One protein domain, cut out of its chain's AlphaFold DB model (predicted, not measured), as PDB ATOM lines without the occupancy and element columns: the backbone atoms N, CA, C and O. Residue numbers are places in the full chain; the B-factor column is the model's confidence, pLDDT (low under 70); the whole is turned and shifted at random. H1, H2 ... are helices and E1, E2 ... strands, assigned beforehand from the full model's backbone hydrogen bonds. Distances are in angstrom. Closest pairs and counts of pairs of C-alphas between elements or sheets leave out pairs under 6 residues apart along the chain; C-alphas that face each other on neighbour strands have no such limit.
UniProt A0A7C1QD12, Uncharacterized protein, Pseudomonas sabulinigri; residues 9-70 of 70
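What this domain is: This is residues 9 to 70 of the 70 residues of an uncharacterized protein of Pseudomonas sabulinigri (UniProt A0A7C1QD12). A small three-stranded antiparallel sheet has three helices over one of its faces and the other face bare, making two layers. H1 stands up from the sheet where E3 ends, H2 is over E1 and E2, and the longest helix, H3, packs on H2 near its start and on H1 farther along. The printed part has 62 residues, with three named strands and then three named helices in the order E1, E2, E3, H1, H2, H3, and its class is mixed, helices and strands. The sheet order is E1, E2, E3, a meander, each strand the antiparallel neighbour of the one before. The whole is compact, with a radius of gyration of the C-alphas of 11.5 A, yet elongated in outline, spanning 40 by 24 by 15 A.

Where its parts are: E1, residues 9 to 14, begins at C-alpha 9 at (18.348, 39.682, -36.706) and is 16.2 A long. E2, residues 18 to 24, measures 19.3 A, and E3, residues 31 to 36, measures 17.2 A. H1, residues 37 to 42, follows at once, with C-alpha 37 at (8.750, 28.939, -24.810), and is 8.7 A long. H2, residues 46 to 52, is 10.0 A long. H3, residues 55 to 68, is 20.2 A long and ends at C-alpha 68 at (14.121, 21.260, -22.811).

How they stand to each other: E1 and E2 form a hairpin at 157 degrees, with N 12 and O 20 2.9 A apart, within hydrogen-bond range. E2, the inner strand, forms a second hairpin with E3 at 167 degrees, where N 21 and O 33 are 2.8 A apart, also within range. H1 is on the sheet over E3, at a height of 5.9 A, and stands up from it at 47 degrees. H2 is on the same face at a height of 9.4 A, only just over E1 and E2 with 3 C-alphas falling on each; it runs along the strands, at 23 degrees to E1 on the local plane. H2 and H3 form a helical hairpin and touch, with residues 55 to 58 of H3 alone, at a steep tilt of 39 degrees, opposite ways; their closest C-alphas are those of Val 49 and Leu 58, 6.0 A apart. H3 touches H1 with residues 62 to 65 alone, closest at the C-alphas of Leu 41 and Ile 62, 6.5 A apart. E1 and H3 are near each other, with 7 pairs of C-alphas within 10 A. In H1, H2 and H3 every O i to N i+4 pair is within hydrogen-bond range.

The domain as a whole: The two C-alphas farthest apart are those of His 28 and Thr 70, at 40.3 A. The printed part has no cut and no long link; the link from E2 to E3, 6 residues, is short, and the others are tight. The mean pLDDT of the printed part is 88.0, and residues 25 to 30 and residue 70 are under 70.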
ATOM      1  N   TYR A   9      19.369  40.416 -37.414       83.81
ATOM      2  CA  TYR A   9      18.348  39.682 -36.706       83.81
ATOM      3  C   TYR A   9      19.056  38.699 -35.780       83.81
ATOM      4  O   TYR A   9      19.897  37.922 -36.229       83.81
ATOM      5  N   GLU A  10      18.703  38.721 -34.501       87.12
ATOM      6  CA  GLU A  10      19.238  37.795 -33.502       87.12
ATOM      7  C   GLU A  10      18.094  37.166 -32.702       87.12
ATOM      8  O   GLU A  10      17.125  37.841 -32.341       87.12
ATOM      9  N   VAL A  11      18.185  35.852 -32.469       91.12
ATOM     10  CA  VAL A  11      17.329  35.139 -31.519       91.12
ATOM     11  C   VAL A  11      18.154  34.779 -30.295       91.12
ATOM     12  O   VAL A  11      19.225  34.187 -30.410       91.12
ATOM     13  N   TYR A  12      17.609  35.068 -29.118       91.62
ATOM     14  CA  TYR A  12      18.175  34.660 -27.841       91.62
ATOM     15  C   TYR A  12      17.159  33.847 -27.038       91.62
ATOM     16  O   TYR A  12      16.067  34.324 -26.724       91.62
ATOM     17  N   ILE A  13      17.519  32.610 -26.694       93.38
ATOM     18  CA  ILE A  13      16.711  31.745 -25.830       93.38
ATOM     19  C   ILE A  13      17.227  31.903 -24.403       93.38
ATOM     20  O   ILE A  13      18.345  31.503 -24.082       93.38
ATOM     21  N   SER A  14      16.411  32.499 -23.545       92.06
ATOM     22  CA  SER A  14      16.776  32.801 -22.167       92.06
ATOM     23  C   SER A  14      16.296  31.717 -21.202       92.06
ATOM     24  O   SER A  14      15.300  31.025 -21.433       92.06
ATOM     25  N   SER A  15      16.994  31.584 -20.073       89.31
ATOM     26  CA  SER A  15      16.666  30.603 -19.032       89.31
ATOM     27  C   SER A  15      15.377  30.919 -18.261       89.31
ATOM     28  O   SER A  15      14.851  30.036 -17.591       89.31
ATOM     29  N   ASP A  16      14.834  32.140 -18.360       91.88
ATOM     30  CA  ASP A  16      13.511  32.513 -17.821       91.88
ATOM     31  C   ASP A  16      12.345  32.082 -18.734       91.88
ATOM     32  O   ASP A  16      11.251  32.640 -18.664       91.88
ATOM     33  N   GLN A  17      12.575  31.072 -19.579       92.69
ATOM     34  CA  GLN A  17      11.608  30.504 -20.517       92.69
ATOM     35  C   GLN A  17      11.070  31.502 -21.550       92.69
ATOM     36  O   GLN A  17       9.892  31.448 -21.922       92.69
ATOM     37  N   LYS A  18      11.930  32.393 -22.054       94.81
ATOM     38  CA  LYS A  18      11.590  33.290 -23.164       94.81
ATOM     39  C   LYS A  18      12.463  33.052 -24.386       94.81
ATOM     40  O   LYS A  18      13.599  32.587 -24.300       94.81
ATOM     41  N   VAL A  19      11.894  33.380 -25.534       94.19
ATOM     42  CA  VAL A  19      12.585  33.519 -26.811       94.19
ATOM     43  C   VAL A  19      12.504  34.986 -27.187       94.19
ATOM     44  O   VAL A  19      11.411  35.520 -27.363       94.19
ATOM     45  N   TRP A  20      13.654  35.636 -27.284       93.12
ATOM     46  CA  TRP A  20      13.788  37.019 -27.718       93.12
ATOM     47  C   TRP A  20      14.153  37.043 -29.191       93.12
ATOM     48  O   TRP A  20      15.039  36.307 -29.608       93.12
ATOM     49  N   CYS A  21      13.485  37.890 -29.963       90.12
ATOM     50  CA  CYS A  21      13.836  38.226 -31.337       90.12
ATOM     51  C   CYS A  21      14.182  39.712 -31.365       90.12
ATOM     52  O   CYS A  21      13.314  40.550 -31.095       90.12
ATOM     53  N   THR A  22      15.431  40.047 -31.662       87.25
ATOM     54  CA  THR A  22      15.899  41.433 -31.738       87.25
ATOM     55  C   THR A  22      16.260  41.800 -33.166       87.25
ATOM     56  O   THR A  22      16.860  41.001 -33.887       87.25
ATOM     57  N   THR A  23      15.907  43.019 -33.561       83.06
ATOM     58  CA  THR A  23      16.222  43.600 -34.869       83.06
ATOM     59  C   THR A  23      17.087  44.838 -34.670       83.06
ATOM     60  O   THR A  23      16.810  45.669 -33.797       83.06
ATOM     61  N   GLY A  24      18.139  45.003 -35.469       71.50
ATOM     62  CA  GLY A  24      18.912  46.240 -35.429       71.50
ATOM     63  C   GLY A  24      20.130  46.272 -36.340       71.50
ATOM     64  O   GLY A  24      20.882  45.320 -36.442       71.50
ATOM     65  N   ARG A  25      20.369  47.419 -36.971       61.41
ATOM     66  CA  ARG A  25      21.710  47.832 -37.437       61.41
ATOM     67  C   ARG A  25      21.793  49.354 -37.572       61.41
ATOM     68  O   ARG A  25      22.823  49.949 -37.287       61.41
ATOM     69  N   PHE A  26      20.662  49.985 -37.895       53.53
ATOM     70  CA  PHE A  26      20.487  51.432 -37.944       53.53
ATOM     71  C   PHE A  26      19.311  51.844 -37.046       53.53
ATOM     72  O   PHE A  26      18.283  51.173 -36.995       53.53
ATOM     73  N   VAL A  27      19.476  52.954 -36.334       48.44
ATOM     74  CA  VAL A  27      18.668  53.479 -35.210       48.44
ATOM     75  C   VAL A  27      17.160  53.677 -35.512       48.44
ATOM     76  O   VAL A  27      16.385  53.993 -34.616       48.44
ATOM     77  N   HIS A  28      16.708  53.467 -36.753       54.62
ATOM     78  CA  HIS A  28      15.328  53.712 -37.191       54.62
ATOM     79  C   HIS A  28      14.379  52.495 -37.113       54.62
ATOM     80  O   HIS A  28      13.171  52.697 -37.174       54.62
ATOM     81  N   SER A  29      14.886  51.263 -36.944       54.28
ATOM     82  CA  SER A  29      14.077  50.017 -36.888       54.28
ATOM     83  C   SER A  29      14.570  49.051 -35.791       54.28
ATOM     84  O   SER A  29      14.590  47.827 -35.932       54.28
ATOM     85  N   SER A  30      15.061  49.611 -34.683       66.44
ATOM     86  CA  SER A  30      15.512  48.823 -33.535       66.44
ATOM     87  C   SER A  30      14.309  48.359 -32.721       66.44
ATOM     88  O   SER A  30      13.524  49.182 -32.248       66.44
ATOM     89  N   GLY A  31      14.167  47.050 -32.544       80.19
ATOM     90  CA  GLY A  31      13.046  46.471 -31.820       80.19
ATOM     91  C   GLY A  31      13.414  45.152 -31.164       80.19
ATOM     92  O   GLY A  31      14.334  44.452 -31.582       80.19
ATOM     93  N   SER A  32      12.674  44.808 -30.117       84.81
ATOM     94  CA  SER A  32      12.727  43.486 -29.507       84.81
ATOM     95  C   SER A  32      11.310  42.975 -29.315       84.81
ATOM     96  O   SER A  32      10.492  43.656 -28.692       84.81
ATOM     97  N   ALA A  33      11.038  41.773 -29.800       90.94
ATOM     98  CA  ALA A  33       9.850  41.014 -29.447       90.94
ATOM     99  C   ALA A  33      10.270  39.811 -28.603       90.94
ATOM    100  O   ALA A  33      11.381  39.302 -28.747       90.94
ATOM    101  N   ASN A  34       9.397  39.352 -27.713       93.94
ATOM    102  CA  ASN A  34       9.610  38.095 -27.013       93.94
ATOM    103  C   ASN A  34       8.321  37.293 -26.920       93.94
ATOM    104  O   ASN A  34       7.231  37.858 -26.905       93.94
ATOM    105  N   ALA A  35       8.492  35.982 -26.854       96.06
ATOM    106  CA  ALA A  35       7.448  35.019 -26.561       96.06
ATOM    107  C   ALA A  35       7.932  34.106 -25.435       96.06
ATOM    108  O   ALA A  35       9.136  33.922 -25.236       96.06
ATOM    109  N   THR A  36       7.000  33.506 -24.701       96.50
ATOM    110  CA  THR A  36       7.350  32.381 -23.819       96.50
ATOM    111  C   THR A  36       7.749  31.170 -24.664       96.50
ATOM    112  O   THR A  36       7.377  31.087 -25.832       96.50
ATOM    113  N   TRP A  37       8.456  30.191 -24.097       95.94
ATOM    114  CA  TRP A  37       8.750  28.939 -24.810       95.94
ATOM    115  C   TRP A  37       7.476  28.254 -25.326       95.94
ATOM    116  O   TRP A  37       7.435  27.804 -26.469       95.94
ATOM    117  N   ALA A  38       6.418  28.226 -24.509       95.50
ATOM    118  CA  ALA A  38       5.122  27.677 -24.901       95.50
ATOM    119  C   ALA A  38       4.451  28.496 -26.016       95.50
ATOM    120  O   ALA A  38       3.924  27.910 -26.959       95.50
ATOM    121  N   GLY A  39       4.510  29.830 -25.936       96.62
ATOM    122  CA  GLY A  39       4.010  30.730 -26.979       96.62
ATOM    123  C   GLY A  39       4.754  30.549 -28.302       96.62
ATOM    124  O   GLY A  39       4.144  30.431 -29.360       96.62
ATOM    125  N   PHE A  40       6.079  30.419 -28.260       96.38
ATOM    126  CA  PHE A  40       6.875  30.170 -29.462       96.38
ATOM    127  C   PHE A  40       6.530  28.811 -30.097       96.38
ATOM    128  O   PHE A  40       6.296  28.703 -31.301       96.38
ATOM    129  N   LEU A  41       6.398  27.760 -29.277       95.62
ATOM    130  CA  LEU A  41       5.971  26.434 -29.740       95.62
ATOM    131  C   LEU A  41       4.537  26.416 -30.299       95.62
ATOM    132  O   LEU A  41       4.240  25.566 -31.141       95.62
ATOM    133  N   SER A  42       3.663  27.331 -29.868       96.31
ATOM    134  CA  SER A  42       2.301  27.475 -30.401       96.31
ATOM    135  C   SER A  42       2.222  28.337 -31.667       96.31
ATOM    136  O   SER A  42       1.182  28.336 -32.328       96.31
ATOM    137  N   GLY A  43       3.309  29.016 -32.049       95.88
ATOM    138  CA  GLY A  43       3.392  29.794 -33.287       95.88
ATOM    139  C   GLY A  43       3.815  31.252 -33.120       95.88
ATOM    140  O   GLY A  43       4.068  31.911 -34.131       95.88
ATOM    141  N   GLU A  44       3.890  31.779 -31.896       96.88
ATOM    142  CA  GLU A  44       4.281  33.174 -31.669       96.88
ATOM    143  C   GLU A  44       5.704  33.427 -32.181       96.88
ATOM    144  O   GLU A  44       6.624  32.666 -31.904       96.88
ATOM    145  N   LEU A  45       5.891  34.517 -32.932       94.69
ATOM    146  CA  LEU A  45       7.164  34.919 -33.553       94.69
ATOM    147  C   LEU A  45       7.732  33.964 -34.624       94.69
ATOM    148  O   LEU A  45       8.691  34.341 -35.294       94.69
ATOM    149  N   ASN A  46       7.120  32.804 -34.886       95.69
ATOM    150  CA  ASN A  46       7.614  31.867 -35.904       95.69
ATOM    151  C   ASN A  46       7.674  32.492 -37.302       95.69
ATOM    152  O   ASN A  46       8.649  32.294 -38.019       95.69
ATOM    153  N   GLU A  47       6.663  33.280 -37.689       95.31
ATOM    154  CA  GLU A  47       6.658  33.978 -38.983       95.31
ATOM    155  C   GLU A  47       7.769  35.036 -39.069       95.31
ATOM    156  O   GLU A  47       8.390  35.192 -40.121       95.31
ATOM    157  N   LEU A  48       8.047  35.734 -37.961       91.62
ATOM    158  CA  LEU A  48       9.130  36.713 -37.888       91.62
ATOM    159  C   LEU A  48      10.478  36.022 -38.108       91.62
ATOM    160  O   LEU A  48      11.227  36.427 -38.994       91.62
ATOM    161  N   VAL A  49      10.760  34.953 -37.359       92.19
ATOM    162  CA  VAL A  49      12.002  34.174 -37.493       92.19
ATOM    163  C   VAL A  49      12.116  33.573 -38.893       92.19
ATOM    164  O   VAL A  49      13.158  33.697 -39.530       92.19
ATOM    165  N   LEU A  50      11.034  33.003 -39.431       94.31
ATOM    166  CA  LEU A  50      11.026  32.425 -40.775       94.31
ATOM    167  C   LEU A  50      11.397  33.451 -41.852       94.31
ATOM    168  O   LEU A  50      12.207  33.151 -42.725       94.31
ATOM    169  N   LYS A  51      10.809  34.652 -41.802       90.44
ATOM    170  CA  LYS A  51      11.041  35.697 -42.811       90.44
ATOM    171  C   LYS A  51      12.423  36.333 -42.711       90.44
ATOM    172  O   LYS A  51      12.946  36.777 -43.728       90.44
ATOM    173  N   THR A  52      12.975  36.418 -41.504       88.31
ATOM    174  CA  THR A  52      14.171  37.228 -41.226       88.31
ATOM    175  C   THR A  52      15.442  36.397 -41.077       88.31
ATOM    176  O   THR A  52      16.506  36.827 -41.508       88.31
ATOM    177  N   MET A  53      15.327  35.189 -40.521       89.62
ATOM    178  CA  MET A  53      16.441  34.275 -40.236       89.62
ATOM    179  C   MET A  53      16.354  32.968 -41.029       89.62
ATOM    180  O   MET A  53      17.359  32.285 -41.204       89.62
ATOM    181  N   GLY A  54      15.167  32.620 -41.532       92.62
ATOM    182  CA  GLY A  54      14.947  31.442 -42.365       92.62
ATOM    183  C   GLY A  54      14.441  30.211 -41.611       92.62
ATOM    184  O   GLY A  54      14.376  30.150 -40.382       92.62
ATOM    185  N   GLN A  55      14.058  29.198 -42.394       96.19
ATOM    186  CA  GLN A  55      13.450  27.958 -41.899       96.19
ATOM    187  C   GLN A  55      14.405  27.118 -41.039       96.19
ATOM    188  O   GLN A  55      13.950  26.425 -40.129       96.19
ATOM    189  N   GLU A  56      15.707  27.151 -41.329       95.94
ATOM    190  CA  GLU A  56      16.720  26.382 -40.599       95.94
ATOM    191  C   GLU A  56      16.796  26.843 -39.141       95.94
ATOM    192  O   GLU A  56      16.521  26.054 -38.239       95.94
ATOM    193  N   VAL A  57      16.983  28.149 -38.924       94.19
ATOM    194  CA  VAL A  57      17.007  28.768 -37.590       94.19
ATOM    195  C   VAL A  57      15.703  28.513 -36.830       94.19
ATOM    196  O   VAL A  57      15.727  28.106 -35.669       94.19
ATOM    197  N   LEU A  58      14.546  28.668 -37.487       96.50
ATOM    198  CA  LEU A  58      13.253  28.350 -36.873       96.50
ATOM    199  C   LEU A  58      13.186  26.889 -36.389       96.50
ATOM    200  O   LEU A  58      12.705  26.607 -35.289       96.50
ATOM    201  N   SER A  59      13.675  25.955 -37.205       97.06
ATOM    202  CA  SER A  59      13.650  24.522 -36.891       97.06
ATOM    203  C   SER A  59      14.600  24.170 -35.743       97.06
ATOM    204  O   SER A  59      14.250  23.334 -34.903       97.06
ATOM    205  N   GLU A  60      15.763  24.820 -35.665       96.25
ATOM    206  CA  GLU A  60      16.716  24.666 -34.562       96.25
ATOM    207  C   GLU A  60      16.122  25.131 -33.230       96.25
ATOM    208  O   GLU A  60      16.154  24.378 -32.253       96.25
ATOM    209  N   ILE A  61      15.491  26.312 -33.199       95.38
ATOM    210  CA  ILE A  61      14.850  26.848 -31.988       95.38
ATOM    211  C   ILE A  61      13.749  25.897 -31.507       95.38
ATOM    212  O   ILE A  61      13.733  25.505 -30.341       95.38
ATOM    213  N   ILE A  62      12.850  25.466 -32.401       96.31
ATOM    214  CA  ILE A  62      11.764  24.538 -32.047       96.31
ATOM    215  C   ILE A  62      12.325  23.217 -31.508       96.31
ATOM    216  O   ILE A  62      11.806  22.681 -30.526       96.31
ATOM    217  N   SER A  63      13.369  22.681 -32.145       96.50
ATOM    218  CA  SER A  63      13.994  21.423 -31.727       96.50
ATOM    219  C   SER A  63      14.623  21.550 -30.342       96.50
ATOM    220  O   SER A  63      14.391  20.693 -29.489       96.50
ATOM    221  N   TYR A  64      15.343  22.646 -30.092       95.00
ATOM    222  CA  TYR A  64      15.921  22.951 -28.789       95.00
ATOM    223  C   TYR A  64      14.841  23.050 -27.702       95.00
ATOM    224  O   TYR A  64      14.912  22.349 -26.695       95.00
ATOM    225  N   LEU A  65      13.791  23.849 -27.921       94.81
ATOM    226  CA  LEU A  65      12.721  24.046 -26.935       94.81
ATOM    227  C   LEU A  65      11.949  22.759 -26.613       94.81
ATOM    228  O   LEU A  65      11.506  22.571 -25.480       94.81
ATOM    229  N   LYS A  66      11.783  21.861 -27.590       93.81
ATOM    230  CA  LYS A  66      11.171  20.543 -27.359       93.81
ATOM    231  C   LYS A  66      12.049  19.652 -26.483       93.81
ATOM    232  O   LYS A  66      11.519  18.996 -25.595       93.81
ATOM    233  N   GLN A  67      13.368  19.665 -26.691       93.19
ATOM    234  CA  GLN A  67      14.310  18.907 -25.858       93.19
ATOM    235  C   GLN A  67      14.334  19.401 -24.408       93.19
ATOM    236  O   GLN A  67      14.464  18.587 -23.505       93.19
ATOM    237  N   GLN A  68      14.170  20.707 -24.173       86.75
ATOM    238  CA  GLN A  68      14.121  21.260 -22.811       86.75
ATOM    239  C   GLN A  68      12.792  20.984 -22.080       86.75
ATOM    240  O   GLN A  68      12.739  21.077 -20.859       86.75
ATOM    241  N   ASN A  69      11.721  20.664 -22.816       70.50
ATOM    242  CA  ASN A  69      10.406  20.296 -22.271       70.50
ATOM    243  C   ASN A  69      10.182  18.769 -22.189       70.50
ATOM    244  O   ASN A  69       9.041  18.335 -22.021       70.50
ATOM    245  N   THR A  70      11.237  17.962 -22.361       56.53
ATOM    246  CA  THR A  70      11.212  16.495 -22.201       56.53
ATOM    247  C   THR A  70      11.813  16.111 -20.856       56.53
ATOM    248  O   THR A  70      11.238  15.217 -20.197       56.53
TER     249      THR A  70